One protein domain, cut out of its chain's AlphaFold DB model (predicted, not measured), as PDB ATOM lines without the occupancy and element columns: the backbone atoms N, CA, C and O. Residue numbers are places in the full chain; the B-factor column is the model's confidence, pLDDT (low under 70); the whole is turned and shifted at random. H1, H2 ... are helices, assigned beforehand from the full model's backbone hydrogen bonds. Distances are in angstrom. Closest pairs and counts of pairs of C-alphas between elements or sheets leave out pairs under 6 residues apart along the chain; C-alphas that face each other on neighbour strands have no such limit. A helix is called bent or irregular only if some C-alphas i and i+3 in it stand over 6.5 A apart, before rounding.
ATOM      1  N   GLU A  69     -37.598  41.886 -22.548       82.94
ATOM      2  CA  GLU A  69     -37.071  42.926 -21.663       82.94
ATOM      3  C   GLU A  69     -38.167  43.783 -21.002       82.94
ATOM      4  O   GLU A  69     -38.157  43.868 -19.774       82.94
ATOM      5  N   PRO A  70     -39.175  44.324 -21.719       85.81
ATOM      6  CA  PRO A  70     -40.319  44.989 -21.090       85.81
ATOM      7  C   PRO A  70     -41.034  44.150 -20.026       85.81
ATOM      8  O   PRO A  70     -41.512  44.689 -19.026       85.81
ATOM      9  N   VAL A  71     -41.109  42.828 -20.218       86.31
ATOM     10  CA  VAL A  71     -41.725  41.920 -19.243       86.31
ATOM     11  C   VAL A  71     -40.883  41.898 -17.968       86.31
ATOM     12  O   VAL A  71     -41.416  42.141 -16.888       86.31
ATOM     13  N   PHE A  72     -39.569  41.707 -18.084       88.50
ATOM     14  CA  PHE A  72     -38.656  41.722 -16.937       88.50
ATOM     15  C   PHE A  72     -38.532  43.100 -16.273       88.50
ATOM     16  O   PHE A  72     -38.437  43.186 -15.049       88.50
ATOM     17  N   GLY A  73     -38.584  44.180 -17.052       91.31
ATOM     18  CA  GLY A  73     -38.628  45.549 -16.548       91.31
ATOM     19  C   GLY A  73     -39.867  45.770 -15.689       91.31
ATOM     20  O   GLY A  73     -39.746  46.168 -14.534       91.31
ATOM     21  N   ARG A  74     -41.048  45.398 -16.202       90.31
ATOM     22  CA  ARG A  74     -42.316  45.482 -15.463       90.31
ATOM     23  C   ARG A  74     -42.327  44.603 -14.214       90.31
ATOM     24  O   ARG A  74     -42.888  45.011 -13.201       90.31
ATOM     25  N   LEU A  75     -41.720  43.418 -14.261       92.81
ATOM     26  CA  LEU A  75     -41.584  42.565 -13.079       92.81
ATOM     27  C   LEU A  75     -40.808  43.247 -11.957       92.81
ATOM     28  O   LEU A  75     -41.233  43.206 -10.807       92.81
ATOM     29  N   LYS A  76     -39.704  43.912 -12.298       92.25
ATOM     30  CA  LYS A  76     -38.863  44.606 -11.321       92.25
ATOM     31  C   LYS A  76     -39.479  45.918 -10.840       92.25
ATOM     32  O   LYS A  76     -39.359  46.223  -9.660       92.25
ATOM     33  N   SER A  77     -40.093  46.698 -11.732       94.19
ATOM     34  CA  SER A  77     -40.594  48.040 -11.412       94.19
ATOM     35  C   SER A  77     -42.013  48.050 -10.848       94.19
ATOM     36  O   SER A  77     -42.267  48.774  -9.896       94.19
ATOM     37  N   VAL A  78     -42.929  47.248 -11.404       91.38
ATOM     38  CA  VAL A  78     -44.352  47.244 -11.015       91.38
ATOM     39  C   VAL A  78     -44.647  46.162  -9.984       91.38
ATOM     40  O   VAL A  78     -45.328  46.429  -9.005       91.38
ATOM     41  N   PHE A  79     -44.145  44.943 -10.195       90.00
ATOM     42  CA  PHE A  79     -44.360  43.836  -9.252       90.00
ATOM     43  C   PHE A  79     -43.293  43.773  -8.150       90.00
ATOM     44  O   PHE A  79     -43.419  42.968  -7.233       90.00
ATOM     45  N   GLY A  80     -42.233  44.587  -8.237       93.69
ATOM     46  CA  GLY A  80     -41.171  44.640  -7.230       93.69
ATOM     47  C   GLY A  80     -40.331  43.363  -7.112       93.69
ATOM     48  O   GLY A  80     -39.568  43.214  -6.159       93.69
ATOM     49  N   VAL A  81     -40.430  42.426  -8.062       92.50
ATOM     50  CA  VAL A  81     -39.747  41.133  -7.958       92.50
ATOM     51  C   VAL A  81     -38.269  41.299  -8.286       92.50
ATOM     52  O   VAL A  81     -37.870  41.444  -9.442       92.50
ATOM     53  N   ARG A  82     -37.443  41.286  -7.236       92.25
ATOM     54  CA  ARG A  82     -35.973  41.340  -7.320       92.25
ATOM     55  C   ARG A  82     -35.315  39.985  -7.061       92.25
ATOM     56  O   ARG A  82     -34.230  39.735  -7.573       92.25
ATOM     57  N   ARG A  83     -35.970  39.127  -6.278       93.56
ATOM     58  CA  ARG A  83     -35.502  37.799  -5.865       93.56
ATOM     59  C   ARG A  83     -36.688  36.846  -5.747       93.56
ATOM     60  O   ARG A  83     -37.801  37.297  -5.498       93.56
ATOM     61  N   VAL A  84     -36.419  35.557  -5.903       93.31
ATOM     62  CA  VAL A  84     -37.363  34.476  -5.583       93.31
ATOM     63  C   VAL A  84     -37.222  34.098  -4.110       93.31
ATOM     64  O   VAL A  84     -36.130  34.218  -3.540       93.31
ATOM     65  N   HIS A  85     -38.319  33.690  -3.481       91.88
ATOM     66  CA  HIS A  85     -38.326  33.324  -2.062       91.88
ATOM     67  C   HIS A  85     -38.006  31.845  -1.856       91.88
ATOM     68  O   HIS A  85     -37.383  31.480  -0.857       91.88
ATOM     69  N   VAL A  86     -38.396  30.997  -2.807       95.62
ATOM     70  CA  VAL A  86     -38.210  29.547  -2.713       95.62
ATOM     71  C   VAL A  86     -36.852  29.100  -3.256       95.62
ATOM     72  O   VAL A  86     -36.242  29.747  -4.110       95.62
ATOM     73  N   ARG A  87     -36.375  27.950  -2.768       94.62
ATOM     74  CA  ARG A  87     -35.161  27.282  -3.258       94.62
ATOM     75  C   ARG A  87     -35.527  26.005  -4.013       94.62
ATOM     76  O   ARG A  87     -36.539  25.376  -3.725       94.62
ATOM     77  N   GLY A  88     -34.679  25.615  -4.961       96.56
ATOM     78  CA  GLY A  88     -34.891  24.435  -5.802       96.56
ATOM     79  C   GLY A  88     -35.570  24.766  -7.134       96.56
ATOM     80  O   GLY A  88     -36.486  25.582  -7.216       96.56
ATOM     81  N   ARG A  89     -35.103  24.121  -8.208       96.06
ATOM     82  CA  ARG A  89     -35.450  24.473  -9.597       96.06
ATOM     83  C   ARG A  89     -36.956  24.431  -9.878       96.06
ATOM     84  O   ARG A  89     -37.476  25.333 -10.527       96.06
ATOM     85  N   GLN A  90     -37.653  23.416  -9.370       97.50
ATOM     86  CA  GLN A  90     -39.087  23.227  -9.606       97.50
ATOM     87  C   GLN A  90     -39.951  24.264  -8.872       97.50
ATOM     88  O   GLN A  90     -40.896  24.809  -9.447       97.50
ATOM     89  N   ALA A  91     -39.596  24.589  -7.628       96.56
ATOM     90  CA  ALA A  91     -40.286  25.617  -6.858       96.56
ATOM     91  C   ALA A  91     -40.082  27.004  -7.492       96.56
ATOM     92  O   ALA A  91     -41.052  27.726  -7.714       96.56
ATOM     93  N   ILE A  92     -38.846  27.328  -7.892       96.81
ATOM     94  CA  ILE A  92     -38.514  28.590  -8.576       96.81
ATOM     95  C   ILE A  92     -39.310  28.729  -9.878       96.81
ATOM     96  O   ILE A  92     -39.889  29.780 -10.150       96.81
ATOM     97  N   GLN A  93     -39.384  27.663 -10.680       97.00
ATOM     98  CA  GLN A  93     -40.174  27.662 -11.912       97.00
ATOM     99  C   GLN A  93     -41.658  27.938 -11.639       97.00
ATOM    100  O   GLN A  93     -42.309  28.637 -12.415       97.00
ATOM    101  N   THR A  94     -42.190  27.405 -10.542       97.00
ATOM    102  CA  THR A  94     -43.588  27.592 -10.142       97.00
ATOM    103  C   THR A  94     -43.855  29.031  -9.688       97.00
ATOM    104  O   THR A  94     -44.814  29.640 -10.157       97.00
ATOM    105  N   GLU A  95     -42.973  29.620  -8.875       95.62
ATOM    106  CA  GLU A  95     -43.065  31.028  -8.446       95.62
ATOM    107  C   GLU A  95     -43.043  31.977  -9.659       95.62
ATOM    108  O   GLU A  95     -43.908  32.843  -9.804       95.62
ATOM    109  N   ILE A  96     -42.127  31.749 -10.604       95.06
ATOM    110  CA  ILE A  96     -42.035  32.529 -11.847       95.06
ATOM    111  C   ILE A  96     -43.293  32.356 -12.717       95.06
ATOM    112  O   ILE A  96     -43.777  33.323 -13.309       95.06
ATOM    113  N   ARG A  97     -43.860  31.144 -12.794       96.00
ATOM    114  CA  ARG A  97     -45.112  30.885 -13.525       96.00
ATOM    115  C   ARG A  97     -46.287  31.659 -12.934       96.00
ATOM    116  O   ARG A  97     -47.021  32.294 -13.691       96.00
ATOM    117  N   PHE A  98     -46.448  31.650 -11.611       96.06
ATOM    118  CA  PHE A  98     -47.483  32.440 -10.940       96.06
ATOM    119  C   PHE A  98     -47.316  33.932 -11.204       96.06
ATOM    120  O   PHE A  98     -48.290  34.628 -11.488       96.06
ATOM    121  N   LEU A  99     -46.077  34.409 -11.192       94.81
ATOM    122  CA  LEU A  99     -45.759  35.799 -11.461       94.81
ATOM    123  C   LEU A  99     -46.119  36.217 -12.898       94.81
ATOM    124  O   LEU A  99     -46.735  37.259 -13.110       94.81
ATOM    125  N   PHE A 100     -45.817  35.398 -13.907       94.06
ATOM    126  CA  PHE A 100     -46.251  35.692 -15.277       94.06
ATOM    127  C   PHE A 100     -47.771  35.597 -15.451       94.06
ATOM    128  O   PHE A 100     -48.364  36.391 -16.187       94.06
ATOM    129  N   MET A 101     -48.423  34.668 -14.755       96.12
ATOM    130  CA  MET A 101     -49.877  34.549 -14.767       96.12
ATOM    131  C   MET A 101     -50.547  35.780 -14.146       96.12
ATOM    132  O   MET A 101     -51.456  36.341 -14.758       96.12
ATOM    133  N   SER A 102     -50.048  36.287 -13.015       95.56
ATOM    134  CA  SER A 102     -50.562  37.516 -12.400       95.56
ATOM    135  C   SER A 102     -50.384  38.731 -13.320       95.56
ATOM    136  O   SER A 102     -51.318  39.518 -13.492       95.56
ATOM    137  N   MET A 103     -49.246  38.843 -14.017       93.00
ATOM    138  CA  MET A 103     -49.026  39.888 -15.023       93.00
ATOM    139  C   MET A 103     -50.055  39.858 -16.154       93.00
ATOM    140  O   MET A 103     -50.491  40.932 -16.593       93.00
ATOM    141  N   ASN A 104     -50.392  38.663 -16.646       92.38
ATOM    142  CA  ASN A 104     -51.381  38.458 -17.701       92.38
ATOM    143  C   ASN A 104     -52.787  38.804 -17.207       92.38
ATOM    144  O   ASN A 104     -53.500  39.534 -17.893       92.38
ATOM    145  N   LEU A 105     -53.146  38.394 -15.987       95.38
ATOM    146  CA  LEU A 105     -54.412  38.764 -15.353       95.38
ATOM    147  C   LEU A 105     -54.543  40.282 -15.180       95.38
ATOM    148  O   LEU A 105     -55.592  40.840 -15.482       95.38
ATOM    149  N   THR A 106     -53.473  40.991 -14.800       92.94
ATOM    150  CA  THR A 106     -53.515  42.464 -14.725       92.94
ATOM    151  C   THR A 106     -53.763  43.106 -16.092       92.94
ATOM    152  O   THR A 106     -54.454  44.118 -16.182       92.94
ATOM    153  N   LYS A 107     -53.187  42.557 -17.172       90.94
ATOM    154  CA  LYS A 107     -53.445  43.051 -18.536       90.94
ATOM    155  C   LYS A 107     -54.895  42.791 -18.942       90.94
ATOM    156  O   LYS A 107     -55.537  43.688 -19.481       90.94
ATOM    157  N   LEU A 108     -55.408  41.599 -18.643       93.81
ATOM    158  CA  LEU A 108     -56.796  41.234 -18.899       93.81
ATOM    159  C   LEU A 108     -57.759  42.167 -18.155       93.81
ATOM    160  O   LEU A 108     -58.628  42.754 -18.787       93.81
ATOM    161  N   ALA A 109     -57.558  42.375 -16.853       93.94
ATOM    162  CA  ALA A 109     -58.389  43.256 -16.036       93.94
ATOM    163  C   ALA A 109     -58.421  44.694 -16.575       93.94
ATOM    164  O   ALA A 109     -59.490  45.287 -16.678       93.94
ATOM    165  N   LYS A 110     -57.271  45.239 -16.998       90.50
ATOM    166  CA  LYS A 110     -57.205  46.566 -17.633       90.50
ATOM    167  C   LYS A 110     -57.985  46.622 -18.945       90.50
ATOM    168  O   LYS A 110     -58.737  47.564 -19.162       90.50
ATOM    169  N   ASN A 111     -57.840  45.610 -19.799       90.88
ATOM    170  CA  ASN A 111     -58.577  45.539 -21.060       90.88
ATOM    171  C   ASN A 111     -60.089  45.421 -20.837       90.88
ATOM    172  O   ASN A 111     -60.861  46.038 -21.566       90.88
ATOM    173  N   LEU A 112     -60.509  44.646 -19.835       90.88
ATOM    174  CA  LEU A 112     -61.913  44.532 -19.448       90.88
ATOM    175  C   LEU A 112     -62.444  45.861 -18.905       90.88
ATOM    176  O   LEU A 112     -63.472  46.319 -19.382       90.88
ATOM    177  N   ALA A 113     -61.720  46.527 -18.003       86.31
ATOM    178  CA  ALA A 113     -62.118  47.828 -17.464       86.31
ATOM    179  C   ALA A 113     -62.292  48.888 -18.566       86.31
ATOM    180  O   ALA A 113     -63.304  49.582 -18.594       86.31
ATOM    181  N   LEU A 114     -61.361  48.967 -19.523       78.50
ATOM    182  CA  LEU A 114     -61.476  49.875 -20.672       78.50
ATOM    183  C   LEU A 114     -62.696  49.562 -21.551       78.50
ATOM    184  O   LEU A 114     -63.337  50.476 -22.059       78.50
ATOM    185  N   ARG A 115     -63.042  48.279 -21.726       70.94
ATOM    186  CA  ARG A 115     -64.264  47.881 -22.440       70.94
ATOM    187  C   ARG A 115     -65.520  48.288 -21.675       70.94
ATOM    188  O   ARG A 115     -66.428  48.826 -22.296       70.94
ATOM    189  N   THR A 116     -65.541  48.096 -20.356       64.38
ATOM    190  CA  THR A 116     -66.669  48.476 -19.495       64.38
ATOM    191  C   THR A 116     -66.919  49.983 -19.507       64.38
ATOM    192  O   THR A 116     -68.072  50.388 -19.557       64.38
ATOM    193  N   LEU A 117     -65.868  50.813 -19.522       60.22
ATOM    194  CA  LEU A 117     -66.005  52.274 -19.617       60.22
ATOM    195  C   LEU A 117     -66.544  52.741 -20.980       60.22
ATOM    196  O   LEU A 117     -67.251  53.741 -21.044       60.22
TER     197      LEU A 117
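This is residues 69 to 117 of the 159 residues of the protein "Tnp_DDE_dom domain-containing protein" of Streptococcus equinus ATCC 700338 (UniProt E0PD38). A short helix, H1, stands crosswise beside one long helix, H2, with a gap between them, and the loop of residues 78 to 88 runs from the end of H1 to the first turn of H2. H2 makes the longest axis, and its last part, residues 104 to 117, sticks out past the rest as a bare arm. The printed part has 49 residues with two named helices, H1 then H2, and no named strand; the class is all helix. The whole is loose, with a radius of gyration of the C-alphas of 13.1 A, and spans 44 by 19 by 16 A.

H1 holds residues 69 to 77 and measures 12.0 A from first to last C-alpha; it begins at C-alpha 69, at (-37.071, 42.926, -21.663). Residues 78 to 88 follow. H2 holds residues 89 to 117 and measures 42.5 A, from C-alpha 89 at (-35.450, 24.473, -9.597) to C-alpha 117 at (-66.005, 52.274, -19.617).

H1 and H2 are near each other, with 7 pairs of C-alphas within 10 A and the closest pair 8.1 A apart. The N-to-C direction of H1 has components -0.14, 0.28 and 0.95 along x, y and z, and that of H2 has -0.70, 0.64 and -0.31. In H1 and H2 every O i to N i+4 pair is within hydrogen-bond range. Neither helix is bent.

The C-alphas of Gly 88 and Leu 117, the two farthest apart, are 44.0 A from each other. Without residues 104 to 117, which stand free, the body of 35 residues spans 26 by 17 by 15 A. The link from H1 to H2, 11 residues, is long, and the printed part has no cut. The mean pLDDT of the printed part is 91.0; residues 116 to 117 are under 70.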